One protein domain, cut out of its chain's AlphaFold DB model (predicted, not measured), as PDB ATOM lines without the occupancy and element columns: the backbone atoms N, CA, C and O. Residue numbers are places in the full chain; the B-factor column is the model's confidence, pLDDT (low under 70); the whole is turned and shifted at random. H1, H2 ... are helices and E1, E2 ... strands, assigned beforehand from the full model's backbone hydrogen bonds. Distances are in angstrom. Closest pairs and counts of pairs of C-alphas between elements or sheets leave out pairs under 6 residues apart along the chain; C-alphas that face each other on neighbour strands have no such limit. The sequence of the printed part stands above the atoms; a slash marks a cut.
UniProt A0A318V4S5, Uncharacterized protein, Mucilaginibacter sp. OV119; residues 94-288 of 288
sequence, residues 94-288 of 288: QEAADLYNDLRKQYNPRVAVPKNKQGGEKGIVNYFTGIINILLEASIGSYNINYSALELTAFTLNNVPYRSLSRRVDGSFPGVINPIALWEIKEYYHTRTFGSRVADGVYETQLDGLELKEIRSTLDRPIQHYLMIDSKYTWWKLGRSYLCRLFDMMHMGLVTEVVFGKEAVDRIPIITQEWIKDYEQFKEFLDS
ATOM      1  N   GLN A  94     -29.468  34.487  12.851       96.00
ATOM      2  CA  GLN A  94     -28.638  35.529  13.449       96.00
ATOM      3  C   GLN A  94     -28.173  35.086  14.837       96.00
ATOM      4  O   GLN A  94     -26.974  35.106  15.103       96.00
ATOM      5  N   GLU A  95     -29.094  34.578  15.660       98.12
ATOM      6  CA  GLU A  95     -28.788  34.015  16.982       98.12
ATOM      7  C   GLU A  95     -27.713  32.914  16.895       98.12
ATOM      8  O   GLU A  95     -26.747  32.918  17.660       98.12
ATOM      9  N   ALA A  96     -27.831  32.001  15.925       97.31
ATOM     10  CA  ALA A  96     -26.857  30.931  15.724       97.31
ATOM     11  C   ALA A  96     -25.485  31.442  15.254       97.31
ATOM     12  O   ALA A  96     -24.451  30.929  15.688       97.31
ATOM     13  N   ALA A  97     -25.461  32.443  14.370       95.75
ATOM     14  CA  ALA A  97     -24.220  33.048  13.896       95.75
ATOM     15  C   ALA A  97     -23.481  33.780  15.024       95.75
ATOM     16  O   ALA A  97     -22.262  33.636  15.154       95.75
ATOM     17  N   ASP A  98     -24.210  34.529  15.851       97.38
ATOM     18  CA  ASP A  98     -23.651  35.265  16.984       97.38
ATOM     19  C   ASP A  98     -23.079  34.299  18.028       97.38
ATOM     20  O   ASP A  98     -21.896  34.397  18.365       97.38
ATOM     21  N   LEU A  99     -23.853  33.282  18.429       97.94
ATOM     22  CA  LEU A  99     -23.390  32.262  19.373       97.94
ATOM     23  C   LEU A  99     -22.148  31.521  18.859       97.94
ATOM     24  O   LEU A  99     -21.185  31.324  19.600       97.94
ATOM     25  N   TYR A 100     -22.138  31.131  17.583       96.19
ATOM     26  CA  TYR A 100     -20.971  30.498  16.971       96.19
ATOM     27  C   TYR A 100     -19.725  31.395  17.048       96.19
ATOM     28  O   TYR A 100     -18.640  30.926  17.403       96.19
ATOM     29  N   ASN A 101     -19.862  32.685  16.725       95.38
ATOM     30  CA  ASN A 101     -18.743  33.622  16.747       95.38
ATOM     31  C   ASN A 101     -18.204  33.842  18.164       95.38
ATOM     32  O   ASN A 101     -16.987  33.940  18.340       95.38
ATOM     33  N   ASP A 102     -19.081  33.894  19.163       97.44
ATOM     34  CA  ASP A 102     -18.688  34.068  20.559       97.44
ATOM     35  C   ASP A 102     -17.971  32.832  21.104       97.44
ATOM     36  O   ASP A 102     -16.866  32.955  21.639       97.44
ATOM     37  N   LEU A 103     -18.502  31.631  20.853       96.75
ATOM     38  CA  LEU A 103     -17.838  30.379  21.232       96.75
ATOM     39  C   LEU A 103     -16.483  30.222  20.538       96.75
ATOM     40  O   LEU A 103     -15.506  29.805  21.159       96.75
ATOM     41  N   ARG A 104     -16.380  30.603  19.261       94.88
ATOM     42  CA  ARG A 104     -15.109  30.552  18.532       94.88
ATOM     43  C   ARG A 104     -14.053  31.469  19.151       94.88
ATOM     44  O   ARG A 104     -12.897  31.064  19.245       94.88
ATOM     45  N   LYS A 105     -14.430  32.683  19.569       95.62
ATOM     46  CA  LYS A 105     -13.521  33.606  20.273       95.62
ATOM     47  C   LYS A 105     -13.126  33.062  21.645       95.62
ATOM     48  O   LYS A 105     -11.963  33.161  22.013       95.62
ATOM     49  N   GLN A 106     -14.086  32.502  22.378       96.94
ATOM     50  CA  GLN A 106     -13.882  31.997  23.732       96.94
ATOM     51  C   GLN A 106     -12.956  30.776  23.768       96.94
ATOM     52  O   GLN A 106     -12.058  30.721  24.604       96.94
ATOM     53  N   TYR A 107     -13.171  29.804  22.879       95.62
ATOM     54  CA  TYR A 107     -12.492  28.505  22.943       95.62
ATOM     55  C   TYR A 107     -11.311  28.360  21.980       95.62
ATOM     56  O   TYR A 107     -10.528  27.429  22.140       95.62
ATOM     57  N   ASN A 108     -11.163  29.261  20.999       93.12
ATOM     58  CA  ASN A 108     -10.124  29.197  19.965       93.12
ATOM     59  C   ASN A 108      -9.942  27.769  19.383       93.12
ATOM     60  O   ASN A 108      -8.862  27.180  19.493       93.12
ATOM     61  N   PRO A 109     -11.016  27.190  18.814       91.56
ATOM     62  CA  PRO A 109     -11.076  25.778  18.445       91.56
ATOM     63  C   PRO A 109     -10.070  25.421  17.348       91.56
ATOM     64  O   PRO A 109      -9.819  26.213  16.434       91.56
ATOM     65  N   ARG A 110      -9.550  24.190  17.393       88.75
ATOM     66  CA  ARG A 110      -8.719  23.627  16.316       88.75
ATOM     67  C   ARG A 110      -9.567  22.870  15.303       88.75
ATOM     68  O   ARG A 110      -9.138  22.713  14.159       88.75
ATOM     69  N   VAL A 111     -10.748  22.392  15.703       84.69
ATOM     70  CA  VAL A 111     -11.654  21.662  14.815       84.69
ATOM     71  C   VAL A 111     -12.081  22.534  13.632       84.69
ATOM     72  O   VAL A 111     -12.455  23.701  13.770       84.69
ATOM     73  N   ALA A 112     -12.015  21.955  12.431       77.38
ATOM     74  CA  ALA A 112     -12.466  22.622  11.222       77.38
ATOM     75  C   ALA A 112     -13.985  22.821  11.264       77.38
ATOM     76  O   ALA A 112     -14.740  21.917  11.626       77.38
ATOM     77  N   VAL A 113     -14.439  24.002  10.850       71.75
ATOM     78  CA  VAL A 113     -15.863  24.330  10.859       71.75
ATOM     79  C   VAL A 113     -16.482  23.927   9.524       71.75
ATOM     80  O   VAL A 113     -16.059  24.446   8.483       71.75
ATOM     81  N   PRO A 114     -17.478  23.023   9.524       74.75
ATOM     82  CA  PRO A 114     -18.091  22.571   8.289       74.75
ATOM     83  C   PRO A 114     -18.784  23.726   7.576       74.75
ATOM     84  O   PRO A 114     -19.537  24.503   8.167       74.75
ATOM     85  N   LYS A 115     -18.527  23.831   6.276       80.44
ATOM     86  CA  LYS A 115     -19.319  24.660   5.371       80.44
ATOM     87  C   LYS A 115     -20.312  23.771   4.637       80.44
ATOM     88  O   LYS A 115     -20.117  22.559   4.522       80.44
ATOM     89  N   ASN A 116     -21.368  24.374   4.109       73.62
ATOM     90  CA  ASN A 116     -22.249  23.710   3.165       73.62
ATOM     91  C   ASN A 116     -21.442  23.146   1.972       73.62
ATOM     92  O   ASN A 116     -20.296  23.517   1.717       73.62
ATOM     93  N   LYS A 117     -22.054  22.249   1.191       66.31
ATOM     94  CA  LYS A 117     -21.399  21.602   0.034       66.31
ATOM     95  C   LYS A 117     -21.032  22.573  -1.109       66.31
ATOM     96  O   LYS A 117     -20.588  22.119  -2.160       66.31
ATOM     97  N   GLN A 118     -21.267  23.878  -0.957       64.19
ATOM     98  CA  GLN A 118     -20.983  24.884  -1.976       64.19
ATOM     99  C   GLN A 118     -19.611  25.520  -1.711       64.19
ATOM    100  O   GLN A 118     -19.280  25.874  -0.585       64.19
ATOM    101  N   GLY A 119     -18.790  25.644  -2.754       55.97
ATOM    102  CA  GLY A 119     -17.461  26.252  -2.662       55.97
ATOM    103  C   GLY A 119     -17.466  27.776  -2.840       55.97
ATOM    104  O   GLY A 119     -18.457  28.370  -3.274       55.97
ATOM    105  N   GLY A 120     -16.318  28.399  -2.558       63.00
ATOM    106  CA  GLY A 120     -16.067  29.821  -2.817       63.00
ATOM    107  C   GLY A 120     -16.954  30.762  -1.997       63.00
ATOM    108  O   GLY A 120     -17.259  30.490  -0.838       63.00
ATOM    109  N   GLU A 121     -17.393  31.858  -2.613       60.81
ATOM    110  CA  GLU A 121     -18.245  32.890  -1.993       60.81
ATOM    111  C   GLU A 121     -19.646  32.387  -1.599       60.81
ATOM    112  O   GLU A 121     -20.352  33.037  -0.834       60.81
ATOM    113  N   LYS A 122     -20.052  31.214  -2.102       57.94
ATOM    114  CA  LYS A 122     -21.330  30.561  -1.772       57.94
ATOM    115  C   LYS A 122     -21.213  29.563  -0.619       57.94
ATOM    116  O   LYS A 122     -22.216  28.967  -0.219       57.94
ATOM    117  N   GLY A 123     -19.998  29.369  -0.104       66.88
ATOM    118  CA  GLY A 123     -19.729  28.535   1.056       66.88
ATOM    119  C   GLY A 123     -20.291  29.173   2.315       66.88
ATOM    120  O   GLY A 123     -19.718  30.132   2.830       66.88
ATOM    121  N   ILE A 124     -21.392  28.629   2.822       79.12
ATOM    122  CA  ILE A 124     -22.024  29.107   4.052       79.12
ATOM    123  C   ILE A 124     -21.588  28.209   5.204       79.12
ATOM    124  O   ILE A 124     -21.544  26.992   5.054       79.12
ATOM    125  N   VAL A 125     -21.232  28.814   6.332       83.69
ATOM    126  CA  VAL A 125     -20.891  28.095   7.564       83.69
ATOM    127  C   VAL A 125     -22.129  27.371   8.089       83.69
ATOM    128  O   VAL A 125     -23.184  27.986   8.207       83.69
ATOM    129  N   ASN A 126     -21.988  26.091   8.436       91.44
ATOM    130  CA  ASN A 126     -23.016  25.371   9.184       91.44
ATOM    131  C   ASN A 126     -22.857  25.734  10.668       91.44
ATOM    132  O   ASN A 126     -22.051  25.126  11.379       91.44
ATOM    133  N   TYR A 127     -23.526  26.803  11.103       94.69
ATOM    134  CA  TYR A 127     -23.288  27.427  12.408       94.69
ATOM    135  C   TYR A 127     -23.532  26.487  13.584       94.69
ATOM    136  O   TYR A 127     -22.701  26.413  14.484       94.69
ATOM    137  N   PHE A 128     -24.630  25.739  13.570       96.62
ATOM    138  CA  PHE A 128     -24.987  24.807  14.630       96.62
ATOM    139  C   PHE A 128     -24.040  23.611  14.671       96.62
ATOM    140  O   PHE A 128     -23.566  23.250  15.744       96.62
ATOM    141  N   THR A 129     -23.664  23.059  13.512       95.38
ATOM    142  CA  THR A 129     -22.598  22.044  13.462       95.38
ATOM    143  C   THR A 129     -21.280  22.588  14.021       95.38
ATOM    144  O   THR A 129     -20.600  21.903  14.780       95.38
ATOM    145  N   GLY A 130     -20.925  23.833  13.686       95.12
ATOM    146  CA  GLY A 130     -19.760  24.516  14.242       95.12
ATOM    147  C   GLY A 130     -19.831  24.654  15.764       95.12
ATOM    148  O   GLY A 130     -18.881  24.285  16.444       95.12
ATOM    149  N   ILE A 131     -20.961  25.123  16.300       97.12
ATOM    150  CA  ILE A 131     -21.221  25.238  17.745       97.12
ATOM    151  C   ILE A 131     -21.006  23.890  18.438       97.12
ATOM    152  O   ILE A 131     -20.253  23.813  19.406       97.12
ATOM    153  N   ILE A 132     -21.618  22.826  17.912       97.31
ATOM    154  CA  ILE A 132     -21.511  21.472  18.466       97.31
ATOM    155  C   ILE A 132     -20.055  21.008  18.482       97.31
ATOM    156  O   ILE A 132     -19.565  20.582  19.523       97.31
ATOM    157  N   ASN A 133     -19.343  21.138  17.362       95.94
ATOM    158  CA  ASN A 133     -17.952  20.704  17.261       95.94
ATOM    159  C   ASN A 133     -17.034  21.460  18.233       95.94
ATOM    160  O   ASN A 133     -16.169  20.841  18.844       95.94
ATOM    161  N   ILE A 134     -17.233  22.773  18.406       95.94
ATOM    162  CA  ILE A 134     -16.461  23.587  19.359       95.94
ATOM    163  C   ILE A 134     -16.705  23.113  20.792       95.94
ATOM    164  O   ILE A 134     -15.753  22.905  21.542       95.94
ATOM    165  N   LEU A 135     -17.972  22.932  21.170       97.38
ATOM    166  CA  LEU A 135     -18.342  22.508  22.520       97.38
ATOM    167  C   LEU A 135     -17.845  21.090  22.821       97.38
ATOM    168  O   LEU A 135     -17.352  20.840  23.920       97.38
ATOM    169  N   LEU A 136     -17.919  20.186  21.841       96.88
ATOM    170  CA  LEU A 136     -17.346  18.846  21.939       96.88
ATOM    171  C   LEU A 136     -15.824  18.910  22.113       96.88
ATOM    172  O   LEU A 136     -15.320  18.318  23.061       96.88
ATOM    173  N   GLU A 137     -15.093  19.666  21.282       95.50
ATOM    174  CA  GLU A 137     -13.633  19.802  21.413       95.50
ATOM    175  C   GLU A 137     -13.235  20.340  22.792       95.50
ATOM    176  O   GLU A 137     -12.312  19.818  23.418       95.50
ATOM    177  N   ALA A 138     -13.952  21.349  23.290       95.75
ATOM    178  CA  ALA A 138     -13.671  21.943  24.591       95.75
ATOM    179  C   ALA A 138     -13.954  20.982  25.762       95.75
ATOM    180  O   ALA A 138     -13.335  21.110  26.818       95.75
ATOM    181  N   SER A 139     -14.874  20.029  25.581       96.50
ATOM    182  CA  SER A 139     -15.364  19.152  26.655       96.50
ATOM    183  C   SER A 139     -14.725  17.762  26.660       96.50
ATOM    184  O   SER A 139     -14.668  17.124  27.709       96.50
ATOM    185  N   ILE A 140     -14.259  17.276  25.504       94.88
ATOM    186  CA  ILE A 140     -13.790  15.893  25.326       94.88
ATOM    187  C   ILE A 140     -12.368  15.661  25.851       94.88
ATOM    188  O   ILE A 140     -11.958  14.522  26.051       94.88
ATOM    189  N   GLY A 141     -11.592  16.725  26.075       90.94
ATOM    190  CA  GLY A 141     -10.220  16.628  26.571       90.94
ATOM    191  C   GLY A 141      -9.282  15.912  25.591       90.94
ATOM    192  O   GLY A 141      -9.159  16.304  24.432       90.94
ATOM    193  N   SER A 142      -8.578  14.884  26.069       92.44
ATOM    194  CA  SER A 142      -7.590  14.126  25.283       92.44
ATOM    195  C   SER A 142      -8.152  12.884  24.590       92.44
ATOM    196  O   SER A 142      -7.388  12.158  23.954       92.44
ATOM    197  N   TYR A 143      -9.445  12.590  24.740       95.12
ATOM    198  CA  TYR A 143     -10.031  11.392  24.149       95.12
ATOM    199  C   TYR A 143     -10.204  11.532  22.636       95.12
ATOM    200  O   TYR A 143     -10.456  12.616  22.105       95.12
ATOM    201  N   ASN A 144     -10.105  10.399  21.940       93.19
ATOM    202  CA  ASN A 144     -10.409  10.335  20.517       93.19
ATOM    203  C   ASN A 144     -11.891  10.617  20.280       93.19
ATOM    204  O   ASN A 144     -12.751  10.171  21.035       93.19
ATOM    205  N   ILE A 145     -12.179  11.335  19.203       93.38
ATOM    206  CA  ILE A 145     -13.533  11.652  18.771       93.38
ATOM    207  C   ILE A 145     -13.547  11.760  17.252       93.38
ATOM    208  O   ILE A 145     -12.610  12.286  16.644       93.38
ATOM    209  N   ASN A 146     -14.612  11.262  16.633       93.00
ATOM    210  CA  ASN A 146     -14.807  11.372  15.201       93.00
ATOM    211  C   ASN A 146     -15.917  12.390  14.897       93.00
ATOM    212  O   ASN A 146     -17.101  12.090  15.016       93.00
ATOM    213  N   TYR A 147     -15.523  13.598  14.480       89.69
ATOM    214  CA  TYR A 147     -16.445  14.679  14.097       89.69
ATOM    215  C   TYR A 147     -17.089  14.500  12.712       89.69
ATOM    216  O   TYR A 147     -17.911  15.323  12.316       89.69
ATOM    217  N   SER A 148     -16.657  13.501  11.935       84.25
ATOM    218  CA  SER A 148     -17.225  13.179  10.626       84.25
ATOM    219  C   SER A 148     -16.973  11.715  10.311       84.25
ATOM    220  O   SER A 148     -15.893  11.361   9.838       84.25
ATOM    221  N   ALA A 149     -17.970  10.860  10.557       68.56
ATOM    222  CA  ALA A 149     -17.752   9.418  10.522       68.56
ATOM    223  C   ALA A 149     -17.149   8.931   9.193       68.56
ATOM    224  O   ALA A 149     -16.346   8.019   9.239       68.56
ATOM    225  N   LEU A 150     -17.460   9.541   8.035       82.00
ATOM    226  CA  LEU A 150     -16.995   9.203   6.663       82.00
ATOM    227  C   LEU A 150     -17.101   7.718   6.230       82.00
ATOM    228  O   LEU A 150     -16.987   7.420   5.040       82.00
ATOM    229  N   GLU A 151     -17.438   6.818   7.140       90.94
ATOM    230  CA  GLU A 151     -17.618   5.382   7.009       90.94
ATOM    231  C   GLU A 151     -18.820   4.927   7.859       90.94
ATOM    232  O   GLU A 151     -19.427   5.720   8.588       90.94
ATOM    233  N   LEU A 152     -19.235   3.669   7.693       94.62
ATOM    234  CA  LEU A 152     -20.350   3.109   8.458       94.62
ATOM    235  C   LEU A 152     -19.893   2.751   9.871       94.62
ATOM    236  O   LEU A 152     -18.788   2.257  10.076       94.62
ATOM    237  N   THR A 153     -20.782   2.953  10.840       95.75
ATOM    238  CA  THR A 153     -20.554   2.484  12.208       95.75
ATOM    239  C   THR A 153     -20.703   0.969  12.269       95.75
ATOM    240  O   THR A 153     -21.684   0.430  11.749       95.75
ATOM    241  N   ALA A 154     -19.770   0.292  12.935       95.12
ATOM    242  CA  ALA A 154     -19.807  -1.153  13.130       95.12
ATOM    243  C   ALA A 154     -19.680  -1.531  14.606       95.12
ATOM    244  O   ALA A 154     -18.964  -0.898  15.378       95.12
ATOM    245  N   PHE A 155     -20.357  -2.610  14.975       94.62
ATOM    246  CA  PHE A 155     -20.315  -3.222  16.293       94.62
ATOM    247  C   PHE A 155     -19.759  -4.631  16.162       94.62
ATOM    248  O   PHE A 155     -20.169  -5.387  15.275       94.62
ATOM    249  N   THR A 156     -18.832  -4.988  17.043       92.19
ATOM    250  CA  THR A 156     -18.196  -6.303  17.057       92.19
ATOM    251  C   THR A 156     -18.563  -7.084  18.313       92.19
ATOM    252  O   THR A 156     -18.853  -6.513  19.364       92.19
ATOM    253  N   LEU A 157     -18.535  -8.409  18.187       88.56
ATOM    254  CA  LEU A 157     -18.589  -9.358  19.291       88.56
ATOM    255  C   LEU A 157     -17.342 -10.239  19.180       88.56
ATOM    256  O   LEU A 157     -17.115 -10.838  18.129       88.56
ATOM    257  N   ASN A 158     -16.503 -10.274  20.219       86.44
ATOM    258  CA  ASN A 158     -15.204 -10.967  20.198       86.44
ATOM    259  C   ASN A 158     -14.327 -10.568  18.995       86.44
ATOM    260  O   ASN A 158     -13.740 -11.416  18.327       86.44
ATOM    261  N   ASN A 159     -14.279  -9.266  18.688       87.00
ATOM    262  CA  ASN A 159     -13.556  -8.698  17.542       87.00
ATOM    263  C   ASN A 159     -14.017  -9.183  16.153       87.00
ATOM    264  O   ASN A 159     -13.351  -8.909  15.157       87.00
ATOM    265  N   VAL A 160     -15.186  -9.823  16.056       91.38
ATOM    266  CA  VAL A 160     -15.827 -10.186  14.785       91.38
ATOM    267  C   VAL A 160     -16.999  -9.235  14.514       91.38
ATOM    268  O   VAL A 160     -17.772  -8.973  15.440       91.38
ATOM    269  N   PRO A 161     -17.170  -8.703  13.285       92.75
ATOM    270  CA  PRO A 161     -18.325  -7.876  12.944       92.75
ATOM    271  C   PRO A 161     -19.645  -8.580  13.271       92.75
ATOM    272  O   PRO A 161     -19.910  -9.680  12.791       92.75
ATOM    273  N   TYR A 162     -20.471  -7.930  14.087       91.88
ATOM    274  CA  TYR A 162     -21.769  -8.441  14.518       91.88
ATOM    275  C   TYR A 162     -22.916  -7.697  13.820       91.88
ATOM    276  O   TYR A 162     -23.849  -8.306  13.284       91.88
ATOM    277  N   ARG A 163     -22.828  -6.361  13.799       93.62
ATOM    278  CA  ARG A 163     -23.785  -5.457  13.150       93.62
ATOM    279  C   ARG A 163     -23.080  -4.216  12.613       93.62
ATOM    280  O   ARG A 163     -22.015  -3.840  13.092       93.62
ATOM    281  N   SER A 164     -23.714  -3.558  11.655       94.69
ATOM    282  CA  SER A 164     -23.334  -2.236  11.159       94.69
ATOM    283  C   SER A 164     -24.587  -1.419  10.901       94.69
ATOM    284  O   SER A 164     -25.604  -1.994  10.517       94.69
ATOM    285  N   LEU A 165     -24.505  -0.103  11.077       95.75
ATOM    286  CA  LEU A 165     -25.606   0.779  10.697       95.75
ATOM    287  C   LEU A 165     -25.719   0.877   9.176       95.75
ATOM    288  O   LEU A 165     -24.710   0.842   8.465       95.75
ATOM    289  N   SER A 166     -26.945   1.041   8.681       94.94
ATOM    290  CA  SER A 166     -27.221   1.160   7.243       94.94
ATOM    291  C   SER A 166     -26.728   2.476   6.639       94.94
ATOM    292  O   SER A 166     -26.603   2.601   5.417       94.94
ATOM    293  N   ARG A 167     -26.437   3.476   7.478       93.81
ATOM    294  CA  ARG A 167     -25.945   4.781   7.043       93.81
ATOM    295  C   ARG A 167     -24.824   5.311   7.922       93.81
ATOM    296  O   ARG A 167     -24.556   4.831   9.022       93.81
ATOM    297  N   ARG A 168     -24.164   6.335   7.389       93.81
ATOM    298  CA  ARG A 168     -23.166   7.115   8.117       93.81
ATOM    299  C   ARG A 168     -23.880   8.042   9.081       93.81
ATOM    300  O   ARG A 168     -24.934   8.585   8.731       93.81
ATOM    301  N   VAL A 169     -23.257   8.226  10.236       93.75
ATOM    302  CA  VAL A 169     -23.661   9.251  11.189       93.75
ATOM    303  C   VAL A 169     -22.826  10.516  11.022       93.75
ATOM    304  O   VAL A 169     -21.741  10.466  10.431       93.75
ATOM    305  N   ASP A 170     -23.301  11.643  11.543       94.19
ATOM    306  CA  ASP A 170     -22.535  12.891  11.504       94.19
ATOM    307  C   ASP A 170     -21.283  12.818  12.385       94.19
ATOM    308  O   ASP A 170     -20.227  13.291  11.973       94.19
ATOM    309  N   GLY A 171     -21.347  12.150  13.539       95.56
ATOM    310  CA  GLY A 171     -20.154  11.868  14.330       95.56
ATOM    311  C   GLY A 171     -20.339  10.802  15.402       95.56
ATOM    312  O   GLY A 171     -21.445  10.314  15.655       95.56
ATOM    313  N   SER A 172     -19.220  10.392  15.993       96.69
ATOM    314  CA  SER A 172     -19.182   9.316  16.975       96.69
ATOM    315  C   SER A 172     -18.030   9.443  17.973       96.69
ATOM    316  O   SER A 172     -17.008  10.090  17.725       96.69
ATOM    317  N   PHE A 173     -18.192   8.794  19.123       96.94
ATOM    318  CA  PHE A 173     -17.205   8.749  20.194       96.94
ATOM    319  C   PHE A 173     -17.014   7.312  20.709       96.94
ATOM    320  O   PHE A 173     -18.013   6.637  20.966       96.94
ATOM    321  N   PRO A 174     -15.766   6.835  20.898       94.56
ATOM    322  CA  PRO A 174     -14.503   7.497  20.531       94.56
ATOM    323  C   PRO A 174     -14.146   7.369  19.038       94.56
ATOM    324  O   PRO A 174     -13.220   8.013  18.551       94.56
ATOM    325  N   GLY A 175     -14.867   6.526  18.302       94.50
ATOM    326  CA  GLY A 175     -14.651   6.242  16.886       94.50
ATOM    327  C   GLY A 175     -15.861   5.529  16.288       94.50
ATOM    328  O   GLY A 175     -16.917   5.476  16.914       94.50
ATOM    329  N   VAL A 176     -15.748   5.021  15.063       94.00
ATOM    330  CA  VAL A 176     -16.875   4.389  14.335       94.00
ATOM    331  C   VAL A 176     -17.014   2.888  14.590       94.00
ATOM    332  O   VAL A 176     -18.064   2.305  14.331       94.00
ATOM    333  N   ILE A 177     -15.964   2.254  15.103       93.88
ATOM    334  CA  ILE A 177     -15.998   0.860  15.527       93.88
ATOM    335  C   ILE A 177     -16.275   0.858  17.020       93.88
ATOM    336  O   ILE A 177     -15.526   1.468  17.783       93.88
ATOM    337  N   ASN A 178     -17.325   0.152  17.432       93.75
ATOM    338  CA  ASN A 178     -17.698   0.003  18.834       93.75
ATOM    339  C   ASN A 178     -17.875   1.349  19.578       93.75
ATOM    340  O   ASN A 178     -17.303   1.511  20.660       93.75
ATOM    341  N   PRO A 179     -18.643   2.310  19.025       95.25
ATOM    342  CA  PRO A 179     -18.866   3.605  19.663       95.25
ATOM    343  C   PRO A 179     -19.622   3.468  20.989       95.25
ATOM    344  O   PRO A 179     -20.482   2.601  21.149       95.25
ATOM    345  N   ILE A 180     -19.341   4.394  21.901       96.38
ATOM    346  CA  ILE A 180     -20.134   4.671  23.104       96.38
ATOM    347  C   ILE A 180     -21.249   5.662  22.777       96.38
ATOM    348  O   ILE A 180     -22.361   5.523  23.276       96.38
ATOM    349  N   ALA A 181     -20.977   6.643  21.913       97.00
ATOM    350  CA  ALA A 181     -21.955   7.635  21.490       97.00
ATOM    351  C   ALA A 181     -21.917   7.877  19.980       97.00
ATOM    352  O   ALA A 181     -20.862   7.840  19.347       97.00
ATOM    353  N   LEU A 182     -23.094   8.148  19.426       97.00
ATOM    354  CA  LEU A 182     -23.351   8.478  18.029       97.00
ATOM    355  C   LEU A 182     -24.263   9.698  17.990       97.00
ATOM    356  O   LEU A 182     -25.189   9.781  18.803       97.00
ATOM    357  N   TRP A 183     -24.042  10.622  17.059       97.44
ATOM    358  CA  TRP A 183     -24.921  11.778  16.918       97.44
ATOM    359  C   TRP A 183     -25.191  12.186  15.478       97.44
ATOM    360  O   TRP A 183     -24.384  11.983  14.572       97.44
ATOM    361  N   GLU A 184     -26.341  12.833  15.329       96.56
ATOM    362  CA  GLU A 184     -26.842  13.450  14.111       96.56
ATOM    363  C   GLU A 184     -27.112  14.931  14.339       96.56
ATOM    364  O   GLU A 184     -27.619  15.319  15.394       96.56
ATOM    365  N   ILE A 185     -26.834  15.755  13.335       95.88
ATOM    366  CA  ILE A 185     -27.012  17.201  13.376       95.88
ATOM    367  C   ILE A 185     -27.935  17.612  12.235       95.88
ATOM    368  O   ILE A 185     -27.598  17.526  11.055       95.88
ATOM    369  N   LYS A 186     -29.126  18.107  12.578       95.38
ATOM    370  CA  LYS A 186     -30.111  18.572  11.594       95.38
ATOM    371  C   LYS A 186     -30.275  20.087  11.693       95.38
ATOM    372  O   LYS A 186     -31.072  20.607  12.478       95.38
ATOM    373  N   GLU A 187     -29.507  20.786  10.863       93.44
ATOM    374  CA  GLU A 187     -29.479  22.246  10.752       93.44
ATOM    375  C   GLU A 187     -30.166  22.730   9.465       93.44
ATOM    376  O   GLU A 187     -29.852  22.270   8.366       93.44
ATOM    377  N   TYR A 188     -31.075  23.710   9.581       93.31
ATOM    378  CA  TYR A 188     -31.819  24.229   8.423       93.31
ATOM    379  C   TYR A 188     -32.030  25.753   8.432       93.31
ATOM    380  O   TYR A 188     -33.156  26.222   8.234       93.31
ATOM    381  N   TYR A 189     -30.993  26.564   8.651       91.50
ATOM    382  CA  TYR A 189     -31.154  28.031   8.697       91.50
ATOM    383  C   TYR A 189     -31.437  28.685   7.340       91.50
ATOM    384  O   TYR A 189     -32.131  29.694   7.260       91.50
ATOM    385  N   HIS A 190     -30.931  28.101   6.255       87.06
ATOM    386  CA  HIS A 190     -31.028  28.689   4.912       87.06
ATOM    387  C   HIS A 190     -32.233  28.187   4.110       87.06
ATOM    388  O   HIS A 190     -32.393  28.509   2.931       87.06
ATOM    389  N   THR A 191     -33.089  27.381   4.737       83.00
ATOM    390  CA  THR A 191     -34.243  26.770   4.087       83.00
ATOM    391  C   THR A 191     -35.469  27.671   4.234       83.00
ATOM    392  O   THR A 191     -35.803  28.107   5.331       83.00
ATOM    393  N   ARG A 192     -36.171  27.938   3.124       82.00
ATOM    394  CA  ARG A 192     -37.403  28.756   3.116       82.00
ATOM    395  C   ARG A 192     -38.693  27.935   3.103       82.00
ATOM    396  O   ARG A 192     -39.764  28.492   3.334       82.00
ATOM    397  N   THR A 193     -38.600  26.634   2.839       84.44
ATOM    398  CA  THR A 193     -39.738  25.720   2.692       84.44
ATOM    399  C   THR A 193     -39.536  24.459   3.516       84.44
ATOM    400  O   THR A 193     -38.435  23.929   3.611       84.44
ATOM    401  N   PHE A 194     -40.613  23.918   4.078       85.44
ATOM    402  CA  PHE A 194     -40.540  22.593   4.682       85.44
ATOM    403  C   PHE A 194     -40.624  21.547   3.570       85.44
ATOM    404  O   PHE A 194     -41.660  21.416   2.921       85.44
ATOM    405  N   GLY A 195     -39.517  20.854   3.310       83.69
ATOM    406  CA  GLY A 195     -39.390  19.908   2.202       83.69
ATOM    407  C   GLY A 195     -38.977  18.511   2.652       83.69
ATOM    408  O   GLY A 195     -38.725  18.278   3.836       83.69
ATOM    409  N   SER A 196     -38.868  17.600   1.681       82.19
ATOM    410  CA  SER A 196     -38.486  16.198   1.905       82.19
ATOM    411  C   SER A 196     -37.240  16.065   2.776       82.19
ATOM    412  O   SER A 196     -37.286  15.340   3.751       82.19
ATOM    413  N   ARG A 197     -36.205  16.882   2.550       85.06
ATOM    414  CA  ARG A 197     -34.950  16.833   3.323       85.06
ATOM    415  C   ARG A 197     -35.116  16.956   4.840       85.06
ATOM    416  O   ARG A 197     -34.322  16.387   5.579       85.06
ATOM    417  N   VAL A 198     -36.093  17.734   5.312       87.94
ATOM    418  CA  VAL A 198     -36.333  17.886   6.759       87.94
ATOM    419  C   VAL A 198     -37.066  16.659   7.298       87.94
ATOM    420  O   VAL A 198     -36.783  16.191   8.397       87.94
ATOM    421  N   ALA A 199     -37.989  16.109   6.506       90.81
ATOM    422  CA  ALA A 199     -38.661  14.858   6.825       90.81
ATOM    423  C   ALA A 199     -37.682  13.672   6.819       90.81
ATOM    424  O   ALA A 199     -37.748  12.842   7.723       90.81
ATOM    425  N   ASP A 200     -36.754  13.635   5.863       91.56
ATOM    426  CA  ASP A 200     -35.708  12.619   5.745       91.56
ATOM    427  C   ASP A 200     -34.878  12.569   7.029       91.56
ATOM    428  O   ASP A 200     -34.748  11.500   7.608       91.56
ATOM    429  N   GLY A 201     -34.474  13.720   7.583       92.81
ATOM    430  CA  GLY A 201     -33.756  13.765   8.862       92.81
ATOM    431  C   GLY A 201     -34.505  13.109  10.034       92.81
ATOM    432  O   GLY A 201     -33.879  12.519  10.912       92.81
ATOM    433  N   VAL A 202     -35.842  13.154  10.042       95.62
ATOM    434  CA  VAL A 202     -36.675  12.463  11.044       95.62
ATOM    435  C   VAL A 202     -36.705  10.956  10.785       95.62
ATOM    436  O   VAL A 202     -36.575  10.176  11.724       95.62
ATOM    437  N   TYR A 203     -36.882  10.532   9.534       95.06
ATOM    438  CA  TYR A 203     -36.984   9.111   9.189       95.06
ATOM    439  C   TYR A 203     -35.639   8.381   9.282       95.06
ATOM    440  O   TYR A 203     -35.596   7.260   9.777       95.06
ATOM    441  N   GLU A 204     -34.552   9.035   8.881       95.75
ATOM    442  CA  GLU A 204     -33.176   8.570   9.061       95.75
ATOM    443  C   GLU A 204     -32.881   8.302  10.540       95.75
ATOM    444  O   GLU A 204     -32.442   7.214  10.895       95.75
ATOM    445  N   THR A 205     -33.230   9.244  11.422       96.94
ATOM    446  CA  THR A 205     -33.039   9.074  12.872       96.94
ATOM    447  C   THR A 205     -33.869   7.909  13.427       96.94
ATOM    448  O   THR A 205     -33.418   7.182  14.313       96.94
ATOM    449  N   GLN A 206     -35.089   7.697  12.913       96.06
ATOM    450  CA  GLN A 206     -35.905   6.543  13.307       96.06
ATOM    451  C   GLN A 206     -35.277   5.220  12.877       96.06
ATOM    452  O   GLN A 206     -35.318   4.271  13.658       96.06
ATOM    453  N   LEU A 207     -34.720   5.154  11.664       96.69
ATOM    454  CA  LEU A 207     -34.035   3.965  11.166       96.69
ATOM    455  C   LEU A 207     -32.850   3.614  12.069       96.69
ATOM    456  O   LEU A 207     -32.826   2.511  12.612       96.69
ATOM    457  N   ASP A 208     -31.944   4.561  12.312       96.19
ATOM    458  CA  ASP A 208     -30.773   4.302  13.161       96.19
ATOM    459  C   ASP A 208     -31.189   3.901  14.570       96.19
ATOM    460  O   ASP A 208     -30.644   2.970  15.150       96.19
ATOM    461  N   GLY A 209     -32.193   4.580  15.131       96.44
ATOM    462  CA  GLY A 209     -32.689   4.266  16.460       96.44
ATOM    463  C   GLY A 209     -33.267   2.852  16.565       96.44
ATOM    464  O   GLY A 209     -33.128   2.219  17.610       96.44
ATOM    465  N   LEU A 210     -33.887   2.335  15.499       94.94
ATOM    466  CA  LEU A 210     -34.372   0.954  15.436       94.94
ATOM    467  C   LEU A 210     -33.217  -0.049  15.321       94.94
ATOM    468  O   LEU A 210     -33.210  -1.030  16.063       94.94
ATOM    469  N   GLU A 211     -32.230   0.216  14.461       95.88
ATOM    470  CA  GLU A 211     -31.029  -0.623  14.336       95.88
ATOM    471  C   GLU A 211     -30.256  -0.676  15.664       95.88
ATOM    472  O   GLU A 211     -29.924  -1.748  16.170       95.88
ATOM    473  N   LEU A 212     -30.048   0.479  16.303       95.69
ATOM    474  CA  LEU A 212     -29.385   0.578  17.603       95.69
ATOM    475  C   LEU A 212     -30.190  -0.088  18.717       95.69
ATOM    476  O   LEU A 212     -29.601  -0.643  19.642       95.69
ATOM    477  N   LYS A 213     -31.525  -0.075  18.651       92.94
ATOM    478  CA  LYS A 213     -32.369  -0.802  19.607       92.94
ATOM    479  C   LYS A 213     -32.177  -2.316  19.499       92.94
ATOM    480  O   LYS A 213     -32.088  -2.972  20.534       92.94
ATOM    481  N   GLU A 214     -32.077  -2.863  18.286       90.62
ATOM    482  CA  GLU A 214     -31.736  -4.280  18.079       90.62
ATOM    483  C   GLU A 214     -30.359  -4.592  18.678       90.62
ATOM    484  O   GLU A 214     -30.217  -5.536  19.460       90.62
ATOM    485  N   ILE A 215     -29.363  -3.748  18.397       92.44
ATOM    486  CA  ILE A 215     -27.994  -3.933  18.888       92.44
ATOM    487  C   ILE A 215     -27.947  -3.904  20.422       92.44
ATOM    488  O   ILE A 215     -27.397  -4.823  21.022       92.44
ATOM    489  N   ARG A 216     -28.578  -2.912  21.066       91.38
ATOM    490  CA  ARG A 216     -28.660  -2.791  22.537       91.38
ATOM    491  C   ARG A 216     -29.357  -3.974  23.205       91.38
ATOM    492  O   ARG A 216     -29.080  -4.268  24.358       91.38
ATOM    493  N   SER A 217     -30.277  -4.642  22.505       87.44
ATOM    494  CA  SER A 217     -30.952  -5.829  23.045       87.44
ATOM    495  C   SER A 217     -30.073  -7.083  23.049       87.44
ATOM    496  O   SER A 217     -30.433  -8.066  23.691       87.44
ATOM    497  N   THR A 218     -28.937  -7.051  22.341       85.94
ATOM    498  CA  THR A 218     -28.053  -8.214  22.183       85.94
ATOM    499  C   THR A 218     -26.645  -7.991  22.724       85.94
ATOM    500  O   THR A 218     -26.042  -8.921  23.252       85.94
ATOM    501  N   LEU A 219     -26.100  -6.782  22.580       85.56
ATOM    502  CA  LEU A 219     -24.784  -6.425  23.094       85.56
ATOM    503  C   LEU A 219     -24.939  -5.742  24.452       85.56
ATOM    504  O   LEU A 219     -25.557  -4.683  24.543       85.56
ATOM    505  N   ASP A 220     -24.332  -6.328  25.481       83.75
ATOM    506  CA  ASP A 220     -24.300  -5.760  26.829       83.75
ATOM    507  C   ASP A 220     -23.242  -4.653  26.918       83.75
ATOM    508  O   ASP A 220     -22.112  -4.861  27.356       83.75
ATOM    509  N   ARG A 221     -23.567  -3.481  26.361       86.19
ATOM    510  CA  ARG A 221     -22.666  -2.326  26.351       86.19
ATOM    511  C   ARG A 221     -23.400  -0.993  26.213       86.19
ATOM    512  O   ARG A 221     -24.463  -0.943  25.586       86.19
ATOM    513  N   PRO A 222     -22.818   0.113  26.715       88.38
ATOM    514  CA  PRO A 222     -23.385   1.440  26.525       88.38
ATOM    515  C   PRO A 222     -23.326   1.843  25.049       88.38
ATOM    516  O   PRO A 222     -22.275   1.797  24.409       88.38
ATOM    517  N   ILE A 223     -24.484   2.231  24.511       94.19
ATOM    518  CA  ILE A 223     -24.623   2.765  23.156       94.19
ATOM    519  C   ILE A 223     -25.603   3.925  23.224       94.19
ATOM    520  O   ILE A 223     -26.812   3.722  23.351       94.19
ATOM    521  N   GLN A 224     -25.100   5.143  23.115       96.56
ATOM    522  CA  GLN A 224     -25.883   6.365  23.199       96.56
ATOM    523  C   GLN A 224     -26.144   6.939  21.805       96.56
ATOM    524  O   GLN A 224     -25.250   6.987  20.964       96.56
ATOM    525  N   HIS A 225     -27.383   7.363  21.553       97.38
ATOM    526  CA  HIS A 225     -27.800   7.929  20.269       97.38
ATOM    527  C   HIS A 225     -28.363   9.326  20.487       97.38
ATOM    528  O   HIS A 225     -29.374   9.477  21.170       97.38
ATOM    529  N   TYR A 226     -27.723  10.333  19.907       98.31
ATOM    530  CA  TYR A 226     -28.091  11.730  20.074       98.31
ATOM    531  C   TYR A 226     -28.601  12.322  18.774       98.31
ATOM    532  O   TYR A 226     -28.056  12.084  17.700       98.31
ATOM    533  N   LEU A 227     -29.612  13.169  18.894       98.44
ATOM    534  CA  LEU A 227     -30.039  14.029  17.805       98.44
ATOM    535  C   LEU A 227     -29.900  15.476  18.256       98.44
ATOM    536  O   LEU A 227     -30.438  15.868  19.284       98.44
ATOM    537  N   MET A 228     -29.212  16.289  17.473       98.44
ATOM    538  CA  MET A 228     -29.067  17.713  17.725       98.44
ATOM    539  C   MET A 228     -29.765  18.448  16.590       98.44
ATOM    540  O   MET A 228     -29.426  18.256  15.421       98.44
ATOM    541  N   ILE A 229     -30.758  19.280  16.902       98.00
ATOM    542  CA  ILE A 229     -31.501  20.013  15.872       98.00
ATOM    543  C   ILE A 229     -31.532  21.511  16.132       98.00
ATOM    544  O   ILE A 229     -31.636  21.951  17.278       98.00
ATOM    545  N   ASP A 230     -31.526  22.289  15.050       98.00
ATOM    546  CA  ASP A 230     -31.805  23.717  15.137       98.00
ATOM    547  C   ASP A 230     -32.337  24.322  13.828       98.00
ATOM    548  O   ASP A 230     -32.393  23.657  12.787       98.00
ATOM    549  N   SER A 231     -32.738  25.593  13.901       96.81
ATOM    550  CA  SER A 231     -33.578  26.383  12.997       96.81
ATOM    551  C   SER A 231     -35.018  26.485  13.486       96.81
ATOM    552  O   SER A 231     -35.898  25.692  13.130       96.81
ATOM    553  N   LYS A 232     -35.290  27.546  14.251       97.38
ATOM    554  CA  LYS A 232     -36.626  27.912  14.733       97.38
ATOM    555  C   LYS A 232     -37.626  28.073  13.599       97.38
ATOM    556  O   LYS A 232     -38.768  27.630  13.703       97.38
ATOM    557  N   TYR A 233     -37.220  28.686  12.492       96.31
ATOM    558  CA  TYR A 233     -38.114  28.846  11.351       96.31
ATOM    559  C   TYR A 233     -38.535  27.484  10.780       96.31
ATOM    560  O   TYR A 233     -39.728  27.193  10.676       96.31
ATOM    561  N   THR A 234     -37.574  26.608  10.492       95.81
ATOM    562  CA  THR A 234     -37.866  25.300   9.895       95.81
ATOM    563  C   THR A 234     -38.639  24.398  10.853       95.81
ATOM    564  O   THR A 234     -39.717  23.914  10.505       95.81
ATOM    565  N   TRP A 235     -38.139  24.194  12.069       96.38
ATOM    566  CA  TRP A 235     -38.713  23.225  13.000       96.38
ATOM    567  C   TRP A 235     -39.972  23.738  13.696       96.38
ATOM    568  O   TRP A 235     -40.964  23.016  13.770       96.38
ATOM    569  N   TRP A 236     -39.979  24.992  14.155       96.62
ATOM    570  CA  TRP A 236     -41.118  25.535  14.895       96.62
ATOM    571  C   TRP A 236     -42.165  26.180  13.995       96.62
ATOM    572  O   TRP A 236     -43.348  25.881  14.123       96.62
ATOM    573  N   LYS A 237     -41.783  27.077  13.078       95.06
ATOM    574  CA  LYS A 237     -42.794  27.784  12.270       95.06
ATOM    575  C   LYS A 237     -43.439  26.863  11.243       95.06
ATOM    576  O   LYS A 237     -44.663  26.880  11.122       95.06
ATOM    577  N   LEU A 238     -42.637  26.054  10.554       94.50
ATOM    578  CA  LEU A 238     -43.120  25.184   9.482       94.50
ATOM    579  C   LEU A 238     -43.311  23.717   9.914       94.50
ATOM    580  O   LEU A 238     -44.187  23.031   9.392       94.50
ATOM    581  N   GLY A 239     -42.501  23.238  10.860       94.31
ATOM    582  CA  GLY A 239     -42.269  21.814  11.108       94.31
ATOM    583  C   GLY A 239     -42.858  21.213  12.379       94.31
ATOM    584  O   GLY A 239     -42.423  20.130  12.764       94.31
ATOM    585  N   ARG A 240     -43.827  21.856  13.047       95.88
ATOM    586  CA  ARG A 240     -44.321  21.407  14.370       95.88
ATOM    587  C   ARG A 240     -44.724  19.935  14.422       95.88
ATOM    588  O   ARG A 240     -44.410  19.243  15.380       95.88
ATOM    589  N   SER A 241     -45.368  19.427  13.372       95.69
ATOM    590  CA  SER A 241     -45.739  18.008  13.303       95.69
ATOM    591  C   SER A 241     -44.532  17.069  13.320       95.69
ATOM    592  O   SER A 241     -44.641  15.949  13.805       95.69
ATOM    593  N   TYR A 242     -43.393  17.501  12.778       96.62
ATOM    594  CA  TYR A 242     -42.149  16.739  12.787       96.62
ATOM    595  C   TYR A 242     -41.407  16.883  14.115       96.62
ATOM    596  O   TYR A 242     -40.889  15.881  14.596       96.62
ATOM    597  N   LEU A 243     -41.460  18.052  14.768       96.44
ATOM    598  CA  LEU A 243     -41.018  18.190  16.163       96.44
ATOM    599  C   LEU A 243     -41.766  17.229  17.092       96.44
ATOM    600  O   LEU A 243     -41.131  16.548  17.890       96.44
ATOM    601  N   CYS A 244     -43.088  17.084  16.938       97.88
ATOM    602  CA  CYS A 244     -43.840  16.078  17.692       97.88
ATOM    603  C   CYS A 244     -43.322  14.657  17.441       97.88
ATOM    604  O   CYS A 244     -43.232  13.880  18.377       97.88
ATOM    605  N   ARG A 245     -42.946  14.312  16.203       97.06
ATOM    606  CA  ARG A 245     -42.410  12.977  15.881       97.06
ATOM    607  C   ARG A 245     -41.014  12.743  16.455       97.06
ATOM    608  O   ARG A 245     -40.723  11.618  16.847       97.06
ATOM    609  N   LEU A 246     -40.169  13.776  16.500       97.44
ATOM    610  CA  LEU A 246     -38.877  13.735  17.196       97.44
ATOM    611  C   LEU A 246     -39.077  13.529  18.701       97.44
ATOM    612  O   LEU A 246     -38.426  12.688  19.314       97.44
ATOM    613  N   PHE A 247     -40.042  14.243  19.276       97.50
ATOM    614  CA  PHE A 247     -40.416  14.074  20.673       97.50
ATOM    615  C   PHE A 247     -40.943  12.661  20.958       97.50
ATOM    616  O   PHE A 247     -40.535  12.037  21.936       97.50
ATOM    617  N   ASP A 248     -41.794  12.132  20.075       97.44
ATOM    618  CA  ASP A 248     -42.325  10.773  20.174       97.44
ATOM    619  C   ASP A 248     -41.201   9.729  20.089       97.44
ATOM    620  O   ASP A 248     -41.101   8.883  20.970       97.44
ATOM    621  N   MET A 249     -40.301   9.797  19.098       95.94
ATOM    622  CA  MET A 249     -39.230   8.794  18.957       95.94
ATOM    623  C   MET A 249     -38.219   8.806  20.114       95.94
ATOM    624  O   MET A 249     -37.660   7.760  20.446       95.94
ATOM    625  N   MET A 250     -38.005   9.966  20.739       96.50
ATOM    626  CA  MET A 250     -37.202  10.082  21.954       96.50
ATOM    627  C   MET A 250     -37.849   9.289  23.098       96.50
ATOM    628  O   MET A 250     -37.196   8.459  23.722       96.50
ATOM    629  N   HIS A 251     -39.157   9.449  23.313       96.88
ATOM    630  CA  HIS A 251     -39.896   8.695  24.334       96.88
ATOM    631  C   HIS A 251     -40.142   7.226  23.956       96.88
ATOM    632  O   HIS A 251     -40.358   6.402  24.837       96.88
ATOM    633  N   MET A 252     -40.042   6.865  22.674       95.44
ATOM    634  CA  MET A 252     -39.976   5.468  22.221       95.44
ATOM    635  C   MET A 252     -38.640   4.780  22.565       95.44
ATOM    636  O   MET A 252     -38.509   3.571  22.345       95.44
ATOM    637  N   GLY A 253     -37.637   5.534  23.032       94.38
ATOM    638  CA  GLY A 253     -36.287   5.043  23.307       94.38
ATOM    639  C   GLY A 253     -35.431   4.822  22.055       94.38
ATOM    640  O   GLY A 253     -34.447   4.087  22.107       94.38
ATOM    641  N   LEU A 254     -35.803   5.414  20.914       95.69
ATOM    642  CA  LEU A 254     -35.007   5.325  19.680       95.69
ATOM    643  C   LEU A 254     -33.807   6.281  19.708       95.69
ATOM    644  O   LEU A 254     -32.777   6.009  19.093       95.69
ATOM    645  N   VAL A 255     -33.924   7.371  20.463       96.69
ATOM    646  CA  VAL A 255     -32.874   8.368  20.693       96.69
ATOM    647  C   VAL A 255     -32.702   8.518  22.202       96.69
ATOM    648  O   VAL A 255     -33.695   8.622  22.919       96.69
ATOM    649  N   THR A 256     -31.458   8.517  22.681       96.62
ATOM    650  CA  THR A 256     -31.116   8.729  24.097       96.62
ATOM    651  C   THR A 256     -31.512  10.137  24.534       96.62
ATOM    652  O   THR A 256     -32.133  10.319  25.579       96.62
ATOM    653  N   GLU A 257     -31.145  11.143  23.741       97.44
ATOM    654  CA  GLU A 257     -31.417  12.543  24.045       97.44
ATOM    655  C   GLU A 257     -31.508  13.376  22.761       97.44
ATOM    656  O   GLU A 257     -30.727  13.180  21.825       97.44
ATOM    657  N   VAL A 258     -32.446  14.329  22.731       98.38
ATOM    658  CA  VAL A 258     -32.515  15.349  21.679       98.38
ATOM    659  C   VAL A 258     -32.061  16.689  22.247       98.38
ATOM    660  O   VAL A 258     -32.609  17.141  23.251       98.38
ATOM    661  N   VAL A 259     -31.077  17.328  21.619       98.56
ATOM    662  CA  VAL A 259     -30.554  18.647  22.007       98.56
ATOM    663  C   VAL A 259     -31.116  19.707  21.066       98.56
ATOM    664  O   VAL A 259     -30.940  19.617  19.847       98.56
ATOM    665  N   PHE A 260     -31.799  20.707  21.620       98.50
ATOM    666  CA  PHE A 260     -32.478  21.740  20.835       98.50
ATOM    667  C   PHE A 260     -31.715  23.065  20.865       98.50
ATOM    668  O   PHE A 260     -31.658  23.726  21.898       98.50
ATOM    669  N   GLY A 261     -31.173  23.485  19.723       98.38
ATOM    670  CA  GLY A 261     -30.515  24.780  19.545       98.38
ATOM    671  C   GLY A 261     -29.581  25.185  20.683       98.38
ATOM    672  O   GLY A 261     -28.640  24.458  21.006       98.38
ATOM    673  N   LYS A 262     -29.837  26.331  21.324       98.12
ATOM    674  CA  LYS A 262     -28.948  26.882  22.364       98.12
ATOM    675  C   LYS A 262     -28.809  26.007  23.617       98.12
ATOM    676  O   LYS A 262     -27.868  26.208  24.375       98.12
ATOM    677  N   GLU A 263     -29.679  25.008  23.808       98.00
ATOM    678  CA  GLU A 263     -29.526  23.989  24.861       98.00
ATOM    679  C   GLU A 263     -28.167  23.271  24.747       98.00
ATOM    680  O   GLU A 263     -27.628  22.793  25.742       98.00
ATOM    681  N   ALA A 264     -27.581  23.235  23.543       98.31
ATOM    682  CA  ALA A 264     -26.266  22.665  23.285       98.31
ATOM    683  C   ALA A 264     -25.166  23.220  24.200       98.31
ATOM    684  O   ALA A 264     -24.321  22.444  24.638       98.31
ATOM    685  N   VAL A 265     -25.198  24.520  24.519       98.44
ATOM    686  CA  VAL A 265     -24.171  25.184  25.343       98.44
ATOM    687  C   VAL A 265     -24.074  24.546  26.726       98.44
ATOM    688  O   VAL A 265     -22.974  24.279  27.203       98.44
ATOM    689  N   ASP A 266     -25.222  24.245  27.329       97.75
ATOM    690  CA  ASP A 266     -25.289  23.684  28.676       97.75
ATOM    691  C   ASP A 266     -25.235  22.155  28.656       97.75
ATOM    692  O   ASP A 266     -24.635  21.522  29.529       97.75
ATOM    693  N   ARG A 267     -25.876  21.527  27.662       97.88
ATOM    694  CA  ARG A 267     -25.991  20.069  27.622       97.88
ATOM    695  C   ARG A 267     -24.718  19.398  27.148       97.88
ATOM    696  O   ARG A 267     -24.309  18.470  27.839       97.88
ATOM    697  N   ILE A 268     -24.091  19.840  26.051       98.06
ATOM    698  CA  ILE A 268     -22.937  19.141  25.444       98.06
ATOM    699  C   ILE A 268     -21.832  18.840  26.465       98.06
ATOM    700  O   ILE A 268     -21.455  17.670  26.558       98.06
ATOM    701  N   PRO A 269     -21.381  19.800  27.298       97.88
ATOM    702  CA  PRO A 269     -20.355  19.518  28.298       97.88
ATOM    703  C   PRO A 269     -20.732  18.376  29.245       97.88
ATOM    704  O   PRO A 269     -19.910  17.512  29.531       97.88
ATOM    705  N   ILE A 270     -21.991  18.324  29.688       98.06
ATOM    706  CA  ILE A 270     -22.478  17.290  30.607       98.06
ATOM    707  C   ILE A 270     -22.535  15.925  29.912       98.06
ATOM    708  O   ILE A 270     -22.044  14.943  30.463       98.06
ATOM    709  N   ILE A 271     -23.117  15.844  28.709       97.25
ATOM    710  CA  ILE A 271     -23.240  14.562  27.988       97.25
ATOM    711  C   ILE A 271     -21.867  14.001  27.625       97.25
ATOM    712  O   ILE A 271     -21.655  12.801  27.734       97.25
ATOM    713  N   THR A 272     -20.907  14.853  27.271       97.25
ATOM    714  CA  THR A 272     -19.537  14.415  27.008       97.25
ATOM    715  C   THR A 272     -18.882  13.766  28.234       97.25
ATOM    716  O   THR A 272     -18.207  12.749  28.087       97.25
ATOM    717  N   GLN A 273     -19.120  14.280  29.445       97.44
ATOM    718  CA  GLN A 273     -18.637  13.625  30.668       97.44
ATOM    719  C   GLN A 273     -19.322  12.273  30.917       97.44
ATOM    720  O   GLN A 273     -18.666  11.325  31.346       97.44
ATOM    721  N   GLU A 274     -20.620  12.153  30.605       96.81
ATOM    722  CA  GLU A 274     -21.329  10.864  30.638       96.81
ATOM    723  C   GLU A 274     -20.673   9.861  29.668       96.81
ATOM    724  O   GLU A 274     -20.425   8.719  30.048       96.81
ATOM    725  N   TRP A 275     -20.295  10.290  28.458       97.12
ATOM    726  CA  TRP A 275     -19.641   9.416  27.474       97.12
ATOM    727  C   TRP A 275     -18.267   8.939  27.929       97.12
ATOM    728  O   TRP A 275     -17.938   7.770  27.744       97.12
ATOM    729  N   ILE A 276     -17.462   9.833  28.509       96.81
ATOM    730  CA  ILE A 276     -16.132   9.493  29.026       96.81
ATOM    731  C   ILE A 276     -16.259   8.453  30.140       96.81
ATOM    732  O   ILE A 276     -15.549   7.451  30.131       96.81
ATOM    733  N   LYS A 277     -17.211   8.645  31.059       96.00
ATOM    734  CA  LYS A 277     -17.485   7.680  32.124       96.00
ATOM    735  C   LYS A 277     -17.899   6.316  31.565       96.00
ATOM    736  O   LYS A 277     -17.326   5.308  31.969       96.00
ATOM    737  N   ASP A 278     -18.856   6.289  30.636       95.19
ATOM    738  CA  ASP A 278     -19.320   5.054  29.990       95.19
ATOM    739  C   ASP A 278     -18.170   4.351  29.239       95.19
ATOM    740  O   ASP A 278     -18.073   3.124  29.254       95.19
ATOM    741  N   TYR A 279     -17.277   5.119  28.605       95.19
ATOM    742  CA  TYR A 279     -16.113   4.595  27.893       95.19
ATOM    743  C   TYR A 279     -15.103   3.926  28.823       95.19
ATOM    744  O   TYR A 279     -14.692   2.803  28.541       95.19
ATOM    745  N   GLU A 280     -14.718   4.582  29.919       94.25
ATOM    746  CA  GLU A 280     -13.750   4.018  30.866       94.25
ATOM    747  C   GLU A 280     -14.299   2.761  31.542       94.25
ATOM    748  O   GLU A 280     -13.619   1.739  31.581       94.25
ATOM    749  N   GLN A 281     -15.567   2.784  31.967       91.56
ATOM    750  CA  GLN A 281     -16.221   1.607  32.549       91.56
ATOM    751  C   GLN A 281     -16.275   0.434  31.568       91.56
ATOM    752  O   GLN A 281     -16.006  -0.710  31.932       91.56
ATOM    753  N   PHE A 282     -16.618   0.707  30.307       89.62
ATOM    754  CA  PHE A 282     -16.683  -0.335  29.291       89.62
ATOM    755  C   PHE A 282     -15.297  -0.877  28.920       89.62
ATOM    756  O   PHE A 282     -15.148  -2.069  28.665       89.62
ATOM    757  N   LYS A 283     -14.275  -0.018  28.896       87.50
ATOM    758  CA  LYS A 283     -12.891  -0.424  28.646       87.50
ATOM    759  C   LYS A 283     -12.368  -1.335  29.757       87.50
ATOM    760  O   LYS A 283     -11.836  -2.392  29.445       87.50
ATOM    761  N   GLU A 284     -12.582  -0.973  31.022       84.00
ATOM    762  CA  GLU A 284     -12.221  -1.819  32.169       84.00
ATOM    763  C   GLU A 284     -12.871  -3.206  32.090       84.00
ATOM    764  O   GLU A 284     -12.202  -4.202  32.347       84.00
ATOM    765  N   PHE A 285     -14.140  -3.284  31.676       77.38
ATOM    766  CA  PHE A 285     -14.840  -4.558  31.477       77.38
ATOM    767  C   PHE A 285     -14.231  -5.422  30.362       77.38
ATOM    768  O   PHE A 285     -14.215  -6.644  30.471       77.38
ATOM    769  N   LEU A 286     -13.748  -4.816  29.274       72.31
ATOM    770  CA  LEU A 286     -13.086  -5.566  28.201       72.31
ATOM    771  C   LEU A 286     -11.683  -6.054  28.590       72.31
ATOM    772  O   LEU A 286     -11.219  -7.045  28.024       72.31
ATOM    773  N   ASP A 287     -11.021  -5.350  29.509       69.94
ATOM    774  CA  ASP A 287      -9.670  -5.664  29.979       69.94
ATOM    775  C   ASP A 287      -9.660  -6.649  31.178       69.94
ATOM    776  O   ASP A 287      -8.593  -7.167  31.521       69.94
ATOM    777  N   SER A 288     -10.817  -6.912  31.809       60.06
ATOM    778  CA  SER A 288     -11.007  -7.845  32.943       60.06
ATOM    779  C   SER A 288     -11.336  -9.274  32.517       60.06
ATOM    780  O   SER A 288     -10.778 -10.213  33.131       60.06
TER     781      SER A 288
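AT A GLANCE: This is residues 94 to 288 of the 288 residues of an uncharacterized protein of Mucilaginibacter sp. OV119 (UniProt A0A318V4S5). A sheet of four strands, E3, E4, E5 and E6 in that order, is the core layer between helices, with H2 and the long H6 over one face and H3 and H5 over the other, each running along the strands. H1 packs on H2, and a small hairpin of E1 and E2 lies beyond the sheet, beside the last turns of H3. The printed part has 195 residues with six named helices and six named strands, in the order H1 H2 E1 E2 E3 E4 H3 E5 H4 H5 E6 H6; the class is mixed, helices and strands, and the four-stranded sheet is mixed too. The whole is compact, with a radius of gyration of the C-alphas of 16.9 A and spans of 51 by 37 by 30 A.

HOW THE PARTS SIT: E3, residues 171 to 173, and E4, residues 181 to 187, form an antiparallel hairpin, with N 173 and O 181 within hydrogen-bond range at 2.8 A. E5, residues 224 to 230, is parallel to E4, with N 226 and O 182 at 2.8 A. E6, residues 257 to 260, is parallel to E5, with N 259 and O 227 at 2.8 A. Three layers, helices on both faces of this sheet, have H2, residues 127 to 140, and H6, residues 263 to 287, on one face at heights of 9.7 A and 7.8 A, and H3, residues 196 to 218, and H5, residues 240 to 251, on the opposite face at 10.0 A and 9.6 A. H4, residues 232 to 238, only grazes the sheet. E4, H3, E5 and E5, H4 H5, E6 are strand-helix-strand units, parallel neighbour strands with helices between, both with right-handed crossovers. H2 and H6 touch at a steep tilt of 45 degrees, the closest C-alphas being those of Ser 139 and Pro 269, 5.3 A. H3, with residues 199 to 206 alone, touches H5 at a shallow tilt of 6 degrees, the closest C-alphas being those of Val 202 and Leu 246, 6.7 A. H1, residues 94 to 107, touches H2, the closest C-alphas being those of Tyr 100 and Ile 131, 5.3 A. E1, residues 154 to 157, and E2, residues 160 to 164, form an antiparallel hairpin, with N 155 and O 163 at 2.8 A. Every O i to N i+4 pair is within hydrogen-bond range in H1, H2 and H5; H3 has 18 of 19, H4 2 of 3 and H6 19 of 21.

IN THESE COORDINATES: H1 begins at C-alpha 94, (-28.638, 35.529, 13.449). H3 measures 33.4 A and E5 20.0 A. H6, 36.1 A, ends at C-alpha 287, (-9.670, -5.664, 29.979).

THE WHOLE: The farthest C-alphas, those of Glu 121 and Ser 288, are 54.2 A apart. The printed part has no cut; the links H1 to H2 and H2 to E1 are long. Residues 117 to 123, 149 and 287 to 288 have pLDDT under 70.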